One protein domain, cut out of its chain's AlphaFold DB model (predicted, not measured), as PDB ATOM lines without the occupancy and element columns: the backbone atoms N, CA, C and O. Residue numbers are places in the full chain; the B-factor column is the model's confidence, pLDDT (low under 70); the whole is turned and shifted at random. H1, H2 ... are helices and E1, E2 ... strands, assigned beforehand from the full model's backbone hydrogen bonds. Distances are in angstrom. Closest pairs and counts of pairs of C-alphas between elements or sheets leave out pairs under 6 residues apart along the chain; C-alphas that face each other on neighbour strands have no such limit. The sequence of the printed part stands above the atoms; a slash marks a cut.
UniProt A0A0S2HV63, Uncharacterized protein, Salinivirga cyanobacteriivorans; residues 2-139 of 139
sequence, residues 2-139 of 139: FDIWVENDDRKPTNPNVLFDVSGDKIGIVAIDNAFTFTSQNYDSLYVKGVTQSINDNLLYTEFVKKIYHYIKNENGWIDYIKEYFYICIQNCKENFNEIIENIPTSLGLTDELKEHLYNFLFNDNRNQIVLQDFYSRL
ATOM      1  N   PHE A   2      46.148   7.033   2.599       95.06
ATOM      2  CA  PHE A   2      47.530   7.499   2.369       95.06
ATOM      3  C   PHE A   2      48.460   6.362   1.920       95.06
ATOM      4  O   PHE A   2      49.026   6.450   0.842       95.06
ATOM      5  N   ASP A   3      48.505   5.253   2.668       95.44
ATOM      6  CA  ASP A   3      49.393   4.119   2.358       95.44
ATOM      7  C   ASP A   3      49.105   3.440   1.008       95.44
ATOM      8  O   ASP A   3      50.007   2.850   0.436       95.44
ATOM      9  N   ILE A   4      47.878   3.538   0.484       95.94
ATOM     10  CA  ILE A   4      47.526   3.034  -0.856       95.94
ATOM     11  C   ILE A   4      47.989   4.043  -1.915       95.94
ATOM     12  O   ILE A   4      48.574   3.674  -2.927       95.94
ATOM     13  N   TRP A   5      47.759   5.336  -1.666       97.06
ATOM     14  CA  TRP A   5      48.127   6.419  -2.575       97.06
ATOM     15  C   TRP A   5      49.631   6.463  -2.843       97.06
ATOM     16  O   TRP A   5      50.048   6.492  -4.003       97.06
ATOM     17  N   VAL A   6      50.436   6.412  -1.781       96.06
ATOM     18  CA  VAL A   6      51.901   6.434  -1.880       96.06
ATOM     19  C   VAL A   6      52.513   5.042  -1.992       96.06
ATOM     20  O   VAL A   6      53.722   4.953  -2.119       96.06
ATOM     21  N   GLU A   7      51.719   3.971  -1.920       95.25
ATOM     22  CA  GLU A   7      52.192   2.578  -1.863       95.25
ATOM     23  C   GLU A   7      53.265   2.369  -0.777       95.25
ATOM     24  O   GLU A   7      54.428   2.083  -1.054       95.25
ATOM     25  N   ASN A   8      52.869   2.594   0.480       95.12
ATOM     26  CA  ASN A   8      53.694   2.345   1.663       95.12
ATOM     27  C   ASN A   8      53.633   0.868   2.066       95.12
ATOM     28  O   ASN A   8      52.625   0.425   2.616       95.12
ATOM     29  N   ASP A   9      54.713   0.125   1.842       90.38
ATOM     30  CA  ASP A   9      54.747  -1.334   2.049       90.38
ATOM     31  C   ASP A   9      55.044  -1.768   3.494       90.38
ATOM     32  O   ASP A   9      55.042  -2.964   3.825       90.38
ATOM     33  N   ASP A  10      55.305  -0.806   4.377       93.25
ATOM     34  CA  ASP A  10      55.679  -1.112   5.753       93.25
ATOM     35  C   ASP A  10      54.521  -0.983   6.747       93.25
ATOM     36  O   ASP A  10      54.528  -1.663   7.770       93.25
ATOM     37  N   ARG A  11      53.458  -0.227   6.424       93.38
ATOM     38  CA  ARG A  11      52.275  -0.134   7.295       93.38
ATOM     39  C   ARG A  11      51.289  -1.287   7.069       93.38
ATOM     40  O   ARG A  11      50.310  -1.174   6.324       93.38
ATOM     41  N   LYS A  12      51.503  -2.390   7.786       92.62
ATOM     42  CA  LYS A  12      50.769  -3.661   7.618       92.62
ATOM     43  C   LYS A  12      50.399  -4.310   8.959       92.62
ATOM     44  O   LYS A  12      50.866  -3.860  10.001       92.62
ATOM     45  N   PRO A  13      49.578  -5.379   8.990       92.50
ATOM     46  CA  PRO A  13      49.128  -5.995  10.245       92.50
ATOM     47  C   PRO A  13      50.246  -6.388  11.221       92.50
ATOM     48  O   PRO A  13      50.075  -6.270  12.432       92.50
ATOM     49  N   THR A  14      51.384  -6.851  10.703       92.50
ATOM     50  CA  THR A  14      52.548  -7.252  11.506       92.50
ATOM     51  C   THR A  14      53.450  -6.083  11.895       92.50
ATOM     52  O   THR A  14      54.248  -6.234  12.816       92.50
ATOM     53  N   ASN A  15      53.313  -4.933  11.228       93.38
ATOM     54  CA  ASN A  15      54.038  -3.706  11.528       93.38
ATOM     55  C   ASN A  15      53.109  -2.484  11.388       93.38
ATOM     56  O   ASN A  15      53.069  -1.836  10.341       93.38
ATOM     57  N   PRO A  16      52.274  -2.192  12.404       92.75
ATOM     58  CA  PRO A  16      51.226  -1.189  12.253       92.75
ATOM     59  C   PRO A  16      51.725   0.245  12.071       92.75
ATOM     60  O   PRO A  16      50.945   1.065  11.599       92.75
ATOM     61  N   ASN A  17      52.962   0.566  12.475       95.00
ATOM     62  CA  ASN A  17      53.548   1.912  12.407       95.00
ATOM     63  C   ASN A  17      52.560   3.027  12.809       95.00
ATOM     64  O   ASN A  17      52.393   4.033  12.113       95.00
ATOM     65  N   VAL A  18      51.871   2.813  13.934       94.38
ATOM     66  CA  VAL A  18      50.937   3.766  14.541       94.38
ATOM     67  C   VAL A  18      51.220   3.920  16.030       94.38
ATOM     68  O   VAL A  18      51.526   2.948  16.722       94.38
ATOM     69  N   LEU A  19      51.078   5.145  16.525       95.25
ATOM     70  CA  LEU A  19      51.096   5.480  17.946       95.25
ATOM     71  C   LEU A  19      49.700   5.908  18.401       95.25
ATOM     72  O   LEU A  19      48.921   6.452  17.617       95.25
ATOM     73  N   PHE A  20      49.408   5.693  19.683       94.88
ATOM     74  CA  PHE A  20      48.206   6.214  20.322       94.88
ATOM     75  C   PHE A  20      48.537   7.478  21.109       94.88
ATOM     76  O   PHE A  20      49.357   7.444  22.026       94.88
ATOM     77  N   ASP A  21      47.881   8.580  20.760       95.69
ATOM     78  CA  ASP A  21      47.889   9.802  21.558       95.69
ATOM     79  C   ASP A  21      46.713   9.758  22.541       95.69
ATOM     80  O   ASP A  21      45.554   9.672  22.138       95.69
ATOM     81  N   VAL A  22      47.021   9.777  23.835       95.19
ATOM     82  CA  VAL A  22      46.045   9.700  24.937       95.19
ATOM     83  C   VAL A  22      46.009  10.989  25.760       95.19
ATOM     84  O   VAL A  22      45.524  10.990  26.888       95.19
ATOM     85  N   SER A  23      46.563  12.081  25.225       94.12
ATOM     86  CA  SER A  23      46.647  13.365  25.928       94.12
ATOM     87  C   SER A  23      45.308  14.112  26.018       94.12
ATOM     88  O   SER A  23      45.164  14.990  26.868       94.12
ATOM     89  N   GLY A  24      44.328  13.761  25.177       91.00
ATOM     90  CA  GLY A  24      42.995  14.368  25.138       91.00
ATOM     91  C   GLY A  24      41.858  13.433  25.564       91.00
ATOM     92  O   GLY A  24      42.067  12.274  25.912       91.00
ATOM     93  N   ASP A  25      40.618  13.924  25.457       92.38
ATOM     94  CA  ASP A  25      39.392  13.163  25.778       92.38
ATOM     95  C   ASP A  25      39.106  12.005  24.804       92.38
ATOM     96  O   ASP A  25      38.212  11.185  25.022       92.38
ATOM     97  N   LYS A  26      39.842  11.947  23.690       90.19
ATOM     98  CA  LYS A  26      39.758  10.904  22.668       90.19
ATOM     99  C   LYS A  26      41.145  10.335  22.414       90.19
ATOM    100  O   LYS A  26      42.134  11.057  22.472       90.19
ATOM    101  N   ILE A  27      41.188   9.053  22.063       91.44
ATOM    102  CA  ILE A  27      42.418   8.410  21.605       91.44
ATOM    103  C   ILE A  27      42.688   8.859  20.166       91.44
ATOM    104  O   ILE A  27      41.908   8.556  19.261       91.44
ATOM    105  N   GLY A  28      43.785   9.583  19.963       92.25
ATOM    106  CA  GLY A  28      44.327   9.892  18.646       92.25
ATOM    107  C   GLY A  28      45.124   8.711  18.095       92.25
ATOM    108  O   GLY A  28      45.792   8.000  18.842       92.25
ATOM    109  N   ILE A  29      45.063   8.501  16.780       92.44
ATOM    110  CA  ILE A  29      45.890   7.513  16.078       92.44
ATOM    111  C   ILE A  29      46.855   8.288  15.189       92.44
ATOM    112  O   ILE A  29      46.426   8.988  14.272       92.44
ATOM    113  N   VAL A  30      48.150   8.167  15.466       93.81
ATOM    114  CA  VAL A  30      49.204   8.892  14.756       93.81
ATOM    115  C   VAL A  30      50.003   7.911  13.914       93.81
ATOM    116  O   VAL A  30      50.674   7.027  14.437       93.81
ATOM    117  N   ALA A  31      49.924   8.083  12.599       94.25
ATOM    118  CA  ALA A  31      50.757   7.391  11.628       94.25
ATOM    119  C   ALA A  31      52.223   7.827  11.771       94.25
ATOM    120  O   ALA A  31      52.522   9.020  11.716       94.25
ATOM    121  N   ILE A  32      53.132   6.865  11.925       95.25
ATOM    122  CA  ILE A  32      54.582   7.095  11.953       95.25
ATOM    123  C   ILE A  32      55.270   6.250  10.880       95.25
ATOM    124  O   ILE A  32      54.611   5.465  10.202       95.25
ATOM    125  N   ASP A  33      56.580   6.446  10.741       93.25
ATOM    126  CA  ASP A  33      57.484   5.647   9.910       93.25
ATOM    127  C   ASP A  33      56.949   5.357   8.496       93.25
ATOM    128  O   ASP A  33      56.410   4.295   8.180       93.25
ATOM    129  N   ASN A  34      57.064   6.376   7.643       93.25
ATOM    130  CA  ASN A  34      56.676   6.313   6.236       93.25
ATOM    131  C   ASN A  34      57.908   6.092   5.334       93.25
ATOM    132  O   ASN A  34      57.916   6.543   4.198       93.25
ATOM    133  N   ALA A  35      58.988   5.476   5.830       90.94
ATOM    134  CA  ALA A  35      60.237   5.366   5.065       90.94
ATOM    135  C   ALA A  35      60.113   4.489   3.803       90.94
ATOM    136  O   ALA A  35      60.864   4.673   2.849       90.94
ATOM    137  N   PHE A  36      59.148   3.566   3.787       92.69
ATOM    138  CA  PHE A  36      58.934   2.594   2.710       92.69
ATOM    139  C   PHE A  36      57.759   2.960   1.789       92.69
ATOM    140  O   PHE A  36      57.119   2.082   1.207       92.69
ATOM    141  N   THR A  37      57.462   4.256   1.645       94.38
ATOM    142  CA  THR A  37      56.609   4.742   0.549       94.38
ATOM    143  C   THR A  37      57.214   4.419  -0.815       94.38
ATOM    144  O   THR A  37      58.421   4.218  -0.948       94.38
ATOM    145  N   PHE A  38      56.376   4.445  -1.847       94.19
ATOM    146  CA  PHE A  38      56.740   4.259  -3.249       94.19
ATOM    147  C   PHE A  38      57.261   2.852  -3.544       94.19
ATOM    148  O   PHE A  38      58.125   2.664  -4.399       94.19
ATOM    149  N   THR A  39      56.749   1.847  -2.824       86.00
ATOM    150  CA  THR A  39      57.161   0.431  -2.888       86.00
ATOM    151  C   THR A  39      58.659   0.187  -2.692       86.00
ATOM    152  O   THR A  39      59.193  -0.855  -3.070       86.00
ATOM    153  N   SER A  40      59.376   1.168  -2.128       86.25
ATOM    154  CA  SER A  40      60.849   1.182  -2.075       86.25
ATOM    155  C   SER A  40      61.526   1.012  -3.443       86.25
ATOM    156  O   SER A  40      62.680   0.585  -3.524       86.25
ATOM    157  N   GLN A  41      60.801   1.310  -4.522       87.38
ATOM    158  CA  GLN A  41      61.303   1.246  -5.887       87.38
ATOM    159  C   GLN A  41      61.939   2.577  -6.281       87.38
ATOM    160  O   GLN A  41      61.687   3.626  -5.687       87.38
ATOM    161  N   ASN A  42      62.753   2.533  -7.333       90.06
ATOM    162  CA  ASN A  42      63.199   3.749  -7.995       90.06
ATOM    163  C   ASN A  42      61.994   4.482  -8.606       90.06
ATOM    164  O   ASN A  42      61.053   3.853  -9.095       90.06
ATOM    165  N   TYR A  43      62.026   5.818  -8.599       92.50
ATOM    166  CA  TYR A  43      60.877   6.616  -9.040       92.50
ATOM    167  C   TYR A  43      60.541   6.446 -10.531       92.50
ATOM    168  O   TYR A  43      59.385   6.594 -10.914       92.50
ATOM    169  N   ASP A  44      61.515   6.067 -11.359       93.25
ATOM    170  CA  ASP A  44      61.337   5.730 -12.781       93.25
ATOM    171  C   ASP A  44      60.473   4.475 -13.014       93.25
ATOM    172  O   ASP A  44      59.883   4.299 -14.080       93.25
ATOM    173  N   SER A  45      60.367   3.614 -12.001       93.44
ATOM    174  CA  SER A  45      59.670   2.329 -12.057       93.44
ATOM    175  C   SER A  45      58.237   2.406 -11.522       93.44
ATOM    176  O   SER A  45      57.506   1.415 -11.554       93.44
ATOM    177  N   LEU A  46      57.808   3.583 -11.052       94.38
ATOM    178  CA  LEU A  46      56.501   3.764 -10.431       94.38
ATOM    179  C   LEU A  46      55.345   3.481 -11.394       94.38
ATOM    180  O   LEU A  46      55.229   4.040 -12.488       94.38
ATOM    181  N   TYR A  47      54.422   2.630 -10.946       94.25
ATOM    182  CA  TYR A  47      53.294   2.189 -11.754       94.25
ATOM    183  C   TYR A  47      52.119   3.177 -11.698       94.25
ATOM    184  O   TYR A  47      51.252   3.117 -10.832       94.25
ATOM    185  N   VAL A  48      52.044   4.075 -12.682       94.81
ATOM    186  CA  VAL A  48      51.004   5.126 -12.739       94.81
ATOM    187  C   VAL A  48      49.611   4.587 -13.112       94.81
ATOM    188  O   VAL A  48      48.603   5.249 -12.898       94.81
ATOM    189  N   LYS A  49      49.502   3.387 -13.690       94.88
ATOM    190  CA  LYS A  49      48.224   2.888 -14.238       94.88
ATOM    191  C   LYS A  49      47.331   2.182 -13.212       94.88
ATOM    192  O   LYS A  49      46.237   1.759 -13.579       94.88
ATOM    193  N   GLY A  50      47.760   2.061 -11.956       93.56
ATOM    194  CA  GLY A  50      46.974   1.410 -10.912       93.56
ATOM    195  C   GLY A  50      47.669   1.401  -9.556       93.56
ATOM    196  O   GLY A  50      48.502   2.261  -9.280       93.56
ATOM    197  N   VAL A  51      47.287   0.430  -8.727       93.50
ATOM    198  CA  VAL A  51      47.838   0.194  -7.388       93.50
ATOM    199  C   VAL A  51      48.471  -1.190  -7.362       93.50
ATOM    200  O   VAL A  51      47.840  -2.150  -7.807       93.50
ATOM    201  N   THR A  52      49.699  -1.300  -6.853       91.50
ATOM    202  CA  THR A  52      50.400  -2.597  -6.767       91.50
ATOM    203  C   THR A  52      50.387  -3.219  -5.370       91.50
ATOM    204  O   THR A  52      50.587  -4.428  -5.232       91.50
ATOM    205  N   GLN A  53      50.085  -2.424  -4.340       89.06
ATOM    206  CA  GLN A  53      50.081  -2.864  -2.948       89.06
ATOM    207  C   GLN A  53      49.102  -4.026  -2.711       89.06
ATOM    208  O   GLN A  53      47.901  -3.922  -2.979       89.06
ATOM    209  N   SER A  54      49.601  -5.108  -2.114       85.88
ATOM    210  CA  SER A  54      48.807  -6.273  -1.704       85.88
ATOM    211  C   SER A  54      47.690  -5.887  -0.724       85.88
ATOM    212  O   SER A  54      47.873  -5.067   0.178       85.88
ATOM    213  N   ILE A  55      46.506  -6.488  -0.890       82.31
ATOM    214  CA  ILE A  55      45.334  -6.233  -0.033       82.31
ATOM    215  C   ILE A  55      45.621  -6.592   1.428       82.31
ATOM    216  O   ILE A  55      45.259  -5.841   2.335       82.31
ATOM    217  N   ASN A  56      46.294  -7.722   1.649       84.38
ATOM    218  CA  ASN A  56      46.557  -8.251   2.987       84.38
ATOM    219  C   ASN A  56      47.744  -7.550   3.672       84.38
ATOM    220  O   ASN A  56      47.856  -7.597   4.896       84.38
ATOM    221  N   ASP A  57      48.589  -6.863   2.899       85.75
ATOM    222  CA  ASP A  57      49.738  -6.092   3.386       85.75
ATOM    223  C   ASP A  57      49.373  -4.618   3.602       85.75
ATOM    224  O   ASP A  57      50.113  -3.705   3.253       85.75
ATOM    225  N   ASN A  58      48.196  -4.379   4.180       91.69
ATOM    226  CA  ASN A  58      47.733  -3.047   4.536       91.69
ATOM    227  C   ASN A  58      47.012  -3.080   5.889       91.69
ATOM    228  O   ASN A  58      46.254  -4.007   6.188       91.69
ATOM    229  N   LEU A  59      47.214  -2.048   6.711       92.25
ATOM    230  CA  LEU A  59      46.582  -1.926   8.028       92.25
ATOM    231  C   LEU A  59      45.043  -2.014   7.992       92.25
ATOM    232  O   LEU A  59      44.446  -2.492   8.959       92.25
ATOM    233  N   LEU A  60      44.400  -1.625   6.885       92.50
ATOM    234  CA  LEU A  60      42.949  -1.753   6.688       92.50
ATOM    235  C   LEU A  60      42.456  -3.205   6.809       92.50
ATOM    236  O   LEU A  60      41.325  -3.432   7.228       92.50
ATOM    237  N   TYR A  61      43.313  -4.191   6.527       91.56
ATOM    238  CA  TYR A  61      42.969  -5.606   6.661       91.56
ATOM    239  C   TYR A  61      42.832  -6.066   8.125       91.56
ATOM    240  O   TYR A  61      42.242  -7.115   8.402       91.56
ATOM    241  N   THR A  62      43.359  -5.298   9.085       91.81
ATOM    242  CA  THR A  62      43.330  -5.672  10.503       91.81
ATOM    243  C   THR A  62      41.928  -5.620  11.103       91.81
ATOM    244  O   THR A  62      41.125  -4.734  10.816       91.81
ATOM    245  N   GLU A  63      41.660  -6.519  12.052       91.50
ATOM    246  CA  GLU A  63      40.420  -6.492  12.839       91.50
ATOM    247  C   GLU A  63      40.256  -5.196  13.643       91.50
ATOM    248  O   GLU A  63      39.136  -4.773  13.919       91.50
ATOM    249  N   PHE A  64      41.365  -4.542  13.997       89.88
ATOM    250  CA  PHE A  64      41.349  -3.233  14.639       89.88
ATOM    251  C   PHE A  64      40.669  -2.186  13.751       89.88
ATOM    252  O   PHE A  64      39.697  -1.557  14.178       89.88
ATOM    253  N   VAL A  65      41.116  -2.050  12.499       91.44
ATOM    254  CA  VAL A  65      40.532  -1.077  11.571       91.44
ATOM    255  C   VAL A  65      39.108  -1.459  11.178       91.44
ATOM    256  O   VAL A  65      38.238  -0.591  11.188       91.44
ATOM    257  N   LYS A  66      38.819  -2.743  10.928       91.94
ATOM    258  CA  LYS A  66      37.450  -3.193  10.609       91.94
ATOM    259  C   LYS A  66      36.451  -2.873  11.720       91.94
ATOM    260  O   LYS A  66      35.324  -2.467  11.438       91.94
ATOM    261  N   LYS A  67      36.854  -3.018  12.987       92.06
ATOM    262  CA  LYS A  67      36.012  -2.634  14.130       92.06
ATOM    263  C   LYS A  67      35.755  -1.135  14.146       92.06
ATOM    264  O   LYS A  67      34.601  -0.745  14.278       92.06
ATOM    265  N   ILE A  68      36.786  -0.309  13.962       90.00
ATOM    266  CA  ILE A  68      36.622   1.150  13.866       90.00
ATOM    267  C   ILE A  68      35.671   1.504  12.718       90.00
ATOM    268  O   ILE A  68      34.705   2.235  12.934       90.00
ATOM    269  N   TYR A  69      35.885   0.927  11.531       90.38
ATOM    270  CA  TYR A  69      35.027   1.142  10.369       90.38
ATOM    271  C   TYR A  69      33.563   0.778  10.658       90.38
ATOM    272  O   TYR A  69      32.657   1.544  10.337       90.38
ATOM    273  N   HIS A  70      33.315  -0.348  11.332       89.75
ATOM    274  CA  HIS A  70      31.963  -0.762  11.706       89.75
ATOM    275  C   HIS A  70      31.227   0.276  12.570       89.75
ATOM    276  O   HIS A  70      30.014   0.424  12.423       89.75
ATOM    277  N   TYR A  71      31.941   0.989  13.444       87.00
ATOM    278  CA  TYR A  71      31.356   2.054  14.259       87.00
ATOM    279  C   TYR A  71      31.106   3.331  13.449       87.00
ATOM    280  O   TYR A  71      30.014   3.887  13.532       87.00
ATOM    281  N   ILE A  72      32.072   3.762  12.633       87.44
ATOM    282  CA  ILE A  72      31.996   5.051  11.921       87.44
ATOM    283  C   ILE A  72      31.144   4.999  10.647       87.44
ATOM    284  O   ILE A  72      30.605   6.017  10.236       87.44
ATOM    285  N   LYS A  73      30.967   3.832  10.012       83.50
ATOM    286  CA  LYS A  73      30.218   3.732   8.742       83.50
ATOM    287  C   LYS A  73      28.741   4.118   8.858       83.50
ATOM    288  O   LYS A  73      28.112   4.423   7.852       83.50
ATOM    289  N   ASN A  74      28.187   4.044  10.071       81.38
ATOM    290  CA  ASN A  74      26.807   4.430  10.357       81.38
ATOM    291  C   ASN A  74      26.679   5.938  10.633       81.38
ATOM    292  O   ASN A  74      25.563   6.438  10.768       81.38
ATOM    293  N   GLU A  75      27.794   6.668  10.730       83.44
ATOM    294  CA  GLU A  75      27.779   8.124  10.776       83.44
ATOM    295  C   GLU A  75      27.446   8.652   9.375       83.44
ATOM    296  O   GLU A  75      28.187   8.450   8.408       83.44
ATOM    297  N   ASN A  76      26.286   9.303   9.256       78.38
ATOM    298  CA  ASN A  76      25.810   9.845   7.985       78.38
ATOM    299  C   ASN A  76      26.869  10.762   7.355       78.38
ATOM    300  O   ASN A  76      27.280  11.749   7.958       78.38
ATOM    301  N   GLY A  77      27.263  10.451   6.118       87.69
ATOM    302  CA  GLY A  77      28.175  11.274   5.321       87.69
ATOM    303  C   GLY A  77      29.666  10.979   5.501       87.69
ATOM    304  O   GLY A  77      30.469  11.619   4.829       87.69
ATOM    305  N   TRP A  78      30.069  10.004   6.329       90.19
ATOM    306  CA  TRP A  78      31.498   9.700   6.526       90.19
ATOM    307  C   TRP A  78      32.222   9.302   5.226       90.19
ATOM    308  O   TRP A  78      33.346   9.736   4.983       90.19
ATOM    309  N   ILE A  79      31.568   8.514   4.362       89.62
ATOM    310  CA  ILE A  79      32.130   8.092   3.066       89.62
ATOM    311  C   ILE A  79      32.346   9.284   2.122       89.62
ATOM    312  O   ILE A  79      33.383   9.379   1.468       89.62
ATOM    313  N   ASP A  80      31.396  10.215   2.067       92.12
ATOM    314  CA  ASP A  80      31.537  11.409   1.230       92.12
ATOM    315  C   ASP A  80      32.609  12.345   1.796       92.12
ATOM    316  O   ASP A  80      33.450  12.847   1.048       92.12
ATOM    317  N   TYR A  81      32.652  12.491   3.123       93.00
ATOM    318  CA  TYR A  81      33.683  13.256   3.813       93.00
ATOM    319  C   TYR A  81      35.090  12.717   3.527       93.00
ATOM    320  O   TYR A  81      35.970  13.487   3.146       93.00
ATOM    321  N   ILE A  82      35.325  11.405   3.667       92.81
ATOM    322  CA  ILE A  82      36.667  10.841   3.458       92.81
ATOM    323  C   ILE A  82      37.102  10.952   1.991       92.81
ATOM    324  O   ILE A  82      38.278  11.199   1.719       92.81
ATOM    325  N   LYS A  83      36.155  10.845   1.046       95.31
ATOM    326  CA  LYS A  83      36.393  11.101  -0.379       95.31
ATOM    327  C   LYS A  83      36.837  12.535  -0.629       95.31
ATOM    328  O   LYS A  83      37.820  12.753  -1.329       95.31
ATOM    329  N   GLU A  84      36.091  13.506  -0.115       96.94
ATOM    330  CA  GLU A  84      36.399  14.924  -0.299       96.94
ATOM    331  C   GLU A  84      37.747  15.266   0.341       96.94
ATOM    332  O   GLU A  84      38.617  15.848  -0.308       96.94
ATOM    333  N   TYR A  85      37.963  14.794   1.570       96.38
ATOM    334  CA  TYR A  85      39.214  14.969   2.296       96.38
ATOM    335  C   TYR A  85      40.418  14.413   1.523       96.38
ATOM    336  O   TYR A  85      41.457  15.068   1.457       96.38
ATOM    337  N   PHE A  86      40.278  13.252   0.871       97.50
ATOM    338  CA  PHE A  86      41.329  12.683   0.023       97.50
ATOM    339  C   PHE A  86      41.781  13.639  -1.082       97.50
ATOM    340  O   PHE A  86      42.976  13.901  -1.228       97.50
ATOM    341  N   TYR A  87      40.828  14.172  -1.847       97.62
ATOM    342  CA  TYR A  87      41.133  15.065  -2.961       97.62
ATOM    343  C   TYR A  87      41.652  16.421  -2.481       97.62
ATOM    344  O   TYR A  87      42.554  16.963  -3.114       97.62
ATOM    345  N   ILE A  88      41.166  16.929  -1.342       98.19
ATOM    346  CA  ILE A  88      41.732  18.125  -0.699       98.19
ATOM    347  C   ILE A  88      43.207  17.888  -0.346       98.19
ATOM    348  O   ILE A  88      44.055  18.715  -0.672       98.19
ATOM    349  N   CYS A  89      43.545  16.751   0.269       97.50
ATOM    350  CA  CYS A  89      44.934  16.424   0.603       97.50
ATOM    351  C   CYS A  89      45.823  16.298  -0.642       97.50
ATOM    352  O   CYS A  89      46.939  16.820  -0.638       97.50
ATOM    353  N   ILE A  90      45.338  15.643  -1.703       97.75
ATOM    354  CA  ILE A  90      46.060  15.544  -2.979       97.75
ATOM    355  C   ILE A  90      46.301  16.933  -3.567       97.75
ATOM    356  O   ILE A  90      47.422  17.232  -3.968       97.75
ATOM    357  N   GLN A  91      45.270  17.777  -3.605       98.19
ATOM    358  CA  GLN A  91      45.363  19.114  -4.180       98.19
ATOM    359  C   GLN A  91      46.342  19.988  -3.393       98.19
ATOM    360  O   GLN A  91      47.247  20.569  -3.990       98.19
ATOM    361  N   ASN A  92      46.248  19.988  -2.061       98.00
ATOM    362  CA  ASN A  92      47.199  20.690  -1.201       98.00
ATOM    363  C   ASN A  92      48.632  20.184  -1.433       98.00
ATOM    364  O   ASN A  92      49.562  20.978  -1.535       98.00
ATOM    365  N   CYS A  93      48.836  18.868  -1.560       97.75
ATOM    366  CA  CYS A  93      50.158  18.313  -1.853       97.75
ATOM    367  C   CYS A  93      50.664  18.737  -3.242       97.75
ATOM    368  O   CYS A  93      51.830  19.098  -3.376       97.75
ATOM    369  N   LYS A  94      49.789  18.758  -4.251       98.31
ATOM    370  CA  LYS A  94      50.106  19.178  -5.623       98.31
ATOM    371  C   LYS A  94      50.517  20.646  -5.695       98.31
ATOM    372  O   LYS A  94      51.488  20.968  -6.372       98.31
ATOM    373  N   GLU A  95      49.805  21.518  -4.984       98.44
ATOM    374  CA  GLU A  95      50.092  22.958  -4.913       98.44
ATOM    375  C   GLU A  95      51.443  23.254  -4.257       98.44
ATOM    376  O   GLU A  95      52.148  24.164  -4.687       98.44
ATOM    377  N   ASN A  96      51.834  22.447  -3.269       98.19
ATOM    378  CA  ASN A  96      53.090  22.609  -2.534       98.19
ATOM    379  C   ASN A  96      54.222  21.709  -3.064       98.19
ATOM    380  O   ASN A  96      55.316  21.706  -2.506       98.19
ATOM    381  N   PHE A  97      53.992  20.930  -4.129       98.06
ATOM    382  CA  PHE A  97      54.935  19.900  -4.573       98.06
ATOM    383  C   PHE A  97      56.313  20.473  -4.912       98.06
ATOM    384  O   PHE A  97      57.323  19.949  -4.452       98.06
ATOM    385  N   ASN A  98      56.361  21.569  -5.675       96.50
ATOM    386  CA  ASN A  98      57.630  22.183  -6.066       96.50
ATOM    387  C   ASN A  98      58.411  22.680  -4.843       96.50
ATOM    388  O   ASN A  98      59.592  22.377  -4.726       96.50
ATOM    389  N   GLU A  99      57.740  23.346  -3.899       97.25
ATOM    390  CA  GLU A  99      58.364  23.807  -2.653       97.25
ATOM    391  C   GLU A  99      58.937  22.629  -1.849       97.25
ATOM    392  O   GLU A  99      60.080  22.679  -1.394       97.25
ATOM    393  N   ILE A 100      58.183  21.536  -1.709       95.19
ATOM    394  CA  ILE A 100      58.639  20.335  -0.991       95.19
ATOM    395  C   ILE A 100      59.892  19.751  -1.653       95.19
ATOM    396  O   ILE A 100      60.872  19.442  -0.977       95.19
ATOM    397  N   ILE A 101      59.866  19.600  -2.975       95.50
ATOM    398  CA  ILE A 101      60.937  18.957  -3.739       95.50
ATOM    399  C   ILE A 101      62.200  19.825  -3.793       95.50
ATOM    400  O   ILE A 101      63.307  19.289  -3.756       95.50
ATOM    401  N   GLU A 102      62.065  21.151  -3.835       94.56
ATOM    402  CA  GLU A 102      63.194  22.090  -3.789       94.56
ATOM    403  C   GLU A 102      63.938  22.064  -2.446       94.56
ATOM    404  O   GLU A 102      65.130  22.369  -2.394       94.56
ATOM    405  N   ASN A 103      63.275  21.629  -1.369       96.19
ATOM    406  CA  ASN A 103      63.905  21.424  -0.064       96.19
ATOM    407  C   ASN A 103      64.687  20.098   0.041       96.19
ATOM    408  O   ASN A 103      65.337  19.852   1.061       96.19
ATOM    409  N   ILE A 104      64.660  19.238  -0.984       93.94
ATOM    410  CA  ILE A 104      65.407  17.974  -0.992       93.94
ATOM    411  C   ILE A 104      66.850  18.238  -1.450       93.94
ATOM    412  O   ILE A 104      67.060  18.731  -2.562       93.94
ATOM    413  N   PRO A 105      67.874  17.881  -0.647       95.19
ATOM    414  CA  PRO A 105      69.265  18.058  -1.042       95.19
ATOM    415  C   PRO A 105      69.584  17.364  -2.368       95.19
ATOM    416  O   PRO A 105      69.347  16.168  -2.535       95.19
ATOM    417  N   THR A 106      70.212  18.094  -3.289       91.81
ATOM    418  CA  THR A 106      70.618  17.567  -4.604       91.81
ATOM    419  C   THR A 106      71.570  16.374  -4.499       91.81
ATOM    420  O   THR A 106      71.574  15.511  -5.375       91.81
ATOM    421  N   SER A 107      72.330  16.271  -3.403       95.75
ATOM    422  CA  SER A 107      73.209  15.136  -3.099       95.75
ATOM    423  C   SER A 107      72.477  13.802  -2.929       95.75
ATOM    424  O   SER A 107      73.121  12.760  -3.017       95.75
ATOM    425  N   LEU A 108      71.156  13.813  -2.712       93.06
ATOM    426  CA  LEU A 108      70.328  12.605  -2.643       93.06
ATOM    427  C   LEU A 108      69.920  12.073  -4.028       93.06
ATOM    428  O   LEU A 108      69.290  11.024  -4.108       93.06
ATOM    429  N   GLY A 109      70.289  12.757  -5.118       93.06
ATOM    430  CA  GLY A 109      70.158  12.225  -6.478       93.06
ATOM    431  C   GLY A 109      68.760  12.318  -7.097       93.06
ATOM    432  O   GLY A 109      68.487  11.629  -8.074       93.06
ATOM    433  N   LEU A 110      67.877  13.171  -6.570       94.06
ATOM    434  CA  LEU A 110      66.548  13.397  -7.142       94.06
ATOM    435  C   LEU A 110      66.626  14.300  -8.389       94.06
ATOM    436  O   LEU A 110      66.592  15.528  -8.288       94.06
ATOM    437  N   THR A 111      66.758  13.683  -9.563       95.44
ATOM    438  CA  THR A 111      66.817  14.372 -10.865       95.44
ATOM    439  C   THR A 111      65.449  14.908 -11.295       95.44
ATOM    440  O   THR A 111      64.418  14.466 -10.793       95.44
ATOM    441  N   ASP A 112      65.421  15.838 -12.252       94.88
ATOM    442  CA  ASP A 112      64.162  16.403 -12.758       94.88
ATOM    443  C   ASP A 112      63.254  15.360 -13.422       94.88
ATOM    444  O   ASP A 112      62.041  15.397 -13.237       94.88
ATOM    445  N   GLU A 113      63.840  14.371 -14.095       96.12
ATOM    446  CA  GLU A 113      63.118  13.216 -14.640       96.12
ATOM    447  C   GLU A 113      62.416  12.421 -13.527       96.12
ATOM    448  O   GLU A 113      61.218  12.147 -13.604       96.12
ATOM    449  N   LEU A 114      63.118  12.120 -12.428       96.00
ATOM    450  CA  LEU A 114      62.529  11.406 -11.292       96.00
ATOM    451  C   LEU A 114      61.433  12.226 -10.594       96.00
ATOM    452  O   LEU A 114      60.436  11.655 -10.145       96.00
ATOM    453  N   LYS A 115      61.579  13.556 -10.527       96.25
ATOM    454  CA  LYS A 115      60.526  14.455 -10.021       96.25
ATOM    455  C   LYS A 115      59.279  14.383 -10.894       96.25
ATOM    456  O   LYS A 115      58.177  14.321 -10.353       96.25
ATOM    457  N   GLU A 116      59.438  14.369 -12.216       96.38
ATOM    458  CA  GLU A 116      58.324  14.242 -13.158       96.38
ATOM    459  C   GLU A 116      57.614  12.888 -13.008       96.38
ATOM    460  O   GLU A 116      56.384  12.838 -12.933       96.38
ATOM    461  N   HIS A 117      58.366  11.791 -12.886       96.81
ATOM    462  CA  HIS A 117      57.786  10.473 -12.624       96.81
ATOM    463  C   HIS A 117      56.996  10.435 -11.314       96.81
ATOM    464  O   HIS A 117      55.850   9.974 -11.298       96.81
ATOM    465  N   LEU A 118      57.570  10.968 -10.233       97.00
ATOM    466  CA  LEU A 118      56.907  11.048  -8.935       97.00
ATOM    467  C   LEU A 118      55.642  11.920  -8.992       97.00
ATOM    468  O   LEU A 118      54.596  11.524  -8.477       97.00
ATOM    469  N   TYR A 119      55.710  13.073  -9.664       97.88
ATOM    470  CA  TYR A 119      54.564  13.955  -9.878       97.88
ATOM    471  C   TYR A 119      53.434  13.223 -10.605       97.88
ATOM    472  O   TYR A 119      52.286  13.218 -10.153       97.88
ATOM    473  N   ASN A 120      53.762  12.550 -11.708       97.56
ATOM    474  CA  ASN A 120      52.798  11.784 -12.485       97.56
ATOM    475  C   ASN A 120      52.201  10.633 -11.666       97.56
ATOM    476  O   ASN A 120      51.004  10.383 -11.755       97.56
ATOM    477  N   PHE A 121      52.984   9.961 -10.828       97.81
ATOM    478  CA  PHE A 121      52.480   8.904  -9.952       97.81
ATOM    479  C   PHE A 121      51.516   9.414  -8.869       97.81
ATOM    480  O   PHE A 121      50.475   8.795  -8.625       97.81
ATOM    481  N   LEU A 122      51.837  10.539  -8.226       97.69
ATOM    482  CA  LEU A 122      51.040  11.113  -7.137       97.69
ATOM    483  C   LEU A 122      49.764  11.808  -7.634       97.69
ATOM    484  O   LEU A 122      48.725  11.755  -6.968       97.69
ATOM    485  N   PHE A 123      49.825  12.471  -8.790       98.06
ATOM    486  CA  PHE A 123      48.786  13.407  -9.234       98.06
ATOM    487  C   PHE A 123      48.063  12.988 -10.516       98.06
ATOM    488  O   PHE A 123      47.338  13.796 -11.096       98.06
ATOM    489  N   ASN A 124      48.224  11.740 -10.963       98.00
ATOM    490  CA  ASN A 124      47.411  11.201 -12.048       98.00
ATOM    491  C   ASN A 124      45.967  10.963 -11.579       98.00
ATOM    492  O   ASN A 124      45.710  10.120 -10.719       98.00
ATOM    493  N   ASP A 125      45.015  11.670 -12.190       97.62
ATOM    494  CA  ASP A 125      43.601  11.617 -11.802       97.62
ATOM    495  C   ASP A 125      43.009  10.206 -11.899       97.62
ATOM    496  O   ASP A 125      42.286   9.769 -11.004       97.62
ATOM    497  N   ASN A 126      43.349   9.458 -12.954       98.00
ATOM    498  CA  ASN A 126      42.865   8.089 -13.134       98.00
ATOM    499  C   ASN A 126      43.423   7.155 -12.049       98.00
ATOM    500  O   ASN A 126      42.679   6.363 -11.473       98.00
ATOM    501  N   ARG A 127      44.711   7.277 -11.707       97.88
ATOM    502  CA  ARG A 127      45.300   6.514 -10.600       97.88
ATOM    503  C   ARG A 127      44.647   6.859  -9.271       97.88
ATOM    504  O   ARG A 127      44.305   5.956  -8.518       97.88
ATOM    505  N   ASN A 128      44.425   8.140  -8.997       98.06
ATOM    506  CA  ASN A 128      43.801   8.577  -7.748       98.06
ATOM    507  C   ASN A 128      42.351   8.080  -7.624       98.06
ATOM    508  O   ASN A 128      41.914   7.717  -6.530       98.06
ATOM    509  N   GLN A 129      41.627   7.946  -8.738       97.81
ATOM    510  CA  GLN A 129      40.335   7.254  -8.752       97.81
ATOM    511  C   GLN A 129      40.468   5.764  -8.408       97.81
ATOM    512  O   GLN A 129      39.669   5.260  -7.619       97.81
ATOM    513  N   ILE A 130      41.481   5.072  -8.940       97.75
ATOM    514  CA  ILE A 130      41.753   3.661  -8.616       97.75
ATOM    515  C   ILE A 130      42.126   3.502  -7.138       97.75
ATOM    516  O   ILE A 130      41.583   2.627  -6.474       97.75
ATOM    517  N   VAL A 131      42.980   4.371  -6.590       97.38
ATOM    518  CA  VAL A 131      43.339   4.385  -5.159       97.38
ATOM    519  C   VAL A 131      42.094   4.500  -4.282       97.38
ATOM    520  O   VAL A 131      41.969   3.793  -3.284       97.38
ATOM    521  N   LEU A 132      41.157   5.374  -4.654       97.00
ATOM    522  CA  LEU A 132      39.907   5.541  -3.920       97.00
ATOM    523  C   LEU A 132      39.009   4.296  -4.020       97.00
ATOM    524  O   LEU A 132      38.436   3.868  -3.019       97.00
ATOM    525  N   GLN A 133      38.888   3.704  -5.211       95.94
ATOM    526  CA  GLN A 133      38.134   2.461  -5.411       95.94
ATOM    527  C   GLN A 133      38.728   1.304  -4.600       95.94
ATOM    528  O   GLN A 133      37.993   0.550  -3.966       95.94
ATOM    529  N   ASP A 134      40.053   1.198  -4.589       95.44
ATOM    530  CA  ASP A 134      40.796   0.185  -3.853       95.44
ATOM    531  C   ASP A 134      40.716   0.406  -2.333       95.44
ATOM    532  O   ASP A 134      40.587  -0.539  -1.564       95.44
ATOM    533  N   PHE A 135      40.675   1.658  -1.873       94.94
ATOM    534  CA  PHE A 135      40.367   1.961  -0.478       94.94
ATOM    535  C   PHE A 135      38.987   1.427  -0.076       94.94
ATOM    536  O   PHE A 135      38.875   0.761   0.949       94.94
ATOM    537  N   TYR A 136      37.953   1.669  -0.886       92.50
ATOM    538  CA  TYR A 136      36.600   1.194  -0.583       92.50
ATOM    539  C   TYR A 136      36.440  -0.319  -0.664       92.50
ATOM    540  O   TYR A 136      35.638  -0.867   0.082       92.50
ATOM    541  N   SER A 137      37.183  -1.001  -1.537       91.88
ATOM    542  CA  SER A 137      37.135  -2.466  -1.618       91.88
ATOM    543  C   SER A 137      37.774  -3.152  -0.402       91.88
ATOM    544  O   SER A 137      37.481  -4.320  -0.141       91.88
ATOM    545  N   ARG A 138      38.636  -2.437   0.338       90.38
ATOM    546  CA  ARG A 138      39.344  -2.922   1.536       90.38
ATOM    547  C   ARG A 138      38.616  -2.645   2.859       90.38
ATOM    548  O   ARG A 138      39.049  -3.187   3.877       90.38
ATOM    549  N   LEU A 139      37.585  -1.794   2.866       85.94
ATOM    550  CA  LEU A 139      36.755  -1.477   4.043       85.94
ATOM    551  C   LEU A 139      35.628  -2.502   4.240       85.94
ATOM    552  O   LEU A 139      35.374  -2.866   5.413       85.94
TER     553      LEU A 139
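Overview. This is residues 2 to 139 of the 139 residues of an uncharacterized protein of Salinivirga cyanobacteriivorans (UniProt A0A0S2HV63). Picture a long out-and-back path of helices: H3 followed by H4 runs along the longest axis, a turn whose residues 103 to 109 stick out makes one far end, and H5 and H6 fold back. The tiny H1 is in the middle, packed on H6, while the strand hairpin of E1 and E2 is off to one side and H2 is near the other end, before H3. A long stretch with no named element, residues 32 to 62, winds from the hairpin past H5 and H6 to H2. The printed part has 138 residues, with six named helices and two named strands in the order H1, E1, E2, H2, H3, H4, H5, H6; the sheet, E1 beside E2, is antiparallel, and the class is mostly helix. The whole is compact, with a radius of gyration of the C-alphas of 16.2 A and spans of 45 by 32 by 28 A.

Along the chain. Find C-alpha 2 at (47.530, 7.499, 2.369), where H1, residues 2 to 5, begins. After residues 6 to 17 come the strands E1, residues 18 to 21, 9.7 A long, and E2, residues 28 to 31, 9.8 A long. Beyond the long stretch, look for H2 at residues 63 to 72, 14.3 A from first to last C-alpha. The longest helix is H3, residues 78 to 95, which runs 25.5 A from C-alpha 78 at (31.498, 9.700, 6.526). Next come H4, residues 97 to 102, and H5, residues 112 to 123, 16.1 A long. H6, residues 125 to 138, runs 20.2 A and ends at C-alpha 138, (39.344, -2.922, 1.536).

Arrangement. Begin at H1, whose centre is 2.1 A from the mean of the C-alphas. It touches H6, the closest C-alphas being those of Trp 5 and Val 131, 5.8 A apart. H1 and H5 are close but not clearly touching, and H1 and H3 are near each other. Go on to E1 and E2, a hairpin, antiparallel at 151 degrees, where N 19 and O 30 are 2.8 A apart and N 28 and O 21 are 2.8 A apart, both within hydrogen-bond range. E1 and E2 are apart from H3, H4, H5 and H6. H2 and H3 are close but not clearly touching, about perpendicular at 73 degrees, only just; their closest C-alphas are those of Ile 72 and Trp 78, 7.1 A apart. H3 and H4 meet only through their link. H3 and H5 only just touch, with 3 pairs of C-alphas within 8 A, made by residues 90 to 94 of H3 and 122 to 123 of H5. The closest C-alphas there are those of Lys 94 and Phe 123, 6.9 A apart, at a shallow tilt of 18 degrees, opposite ways. H4 and H5 are close but not clearly touching, with the C-alphas of Ile 101 and Lys 115 closest at 7.7 A. H5 and H6 are also close but not clearly touching, at a steep tilt of 51 degrees, the same way. In H2, H3, H4, H5 and H6 every O i to N i+4 pair is within hydrogen-bond range; H1 is too short for such a pair.

Size, cuts and confidence. The two C-alphas farthest apart are those of Asn 74 and Ser 107, 49.5 A. Read from 2 to 139, the chain's last residue, and you will find no cut in the printed part. The links H1 to E1, with 12 residues, and E2 to H2, with 31, are long. In the B-factor column the mean pLDDT of the printed part is 93.4, and no printed residue is under 70.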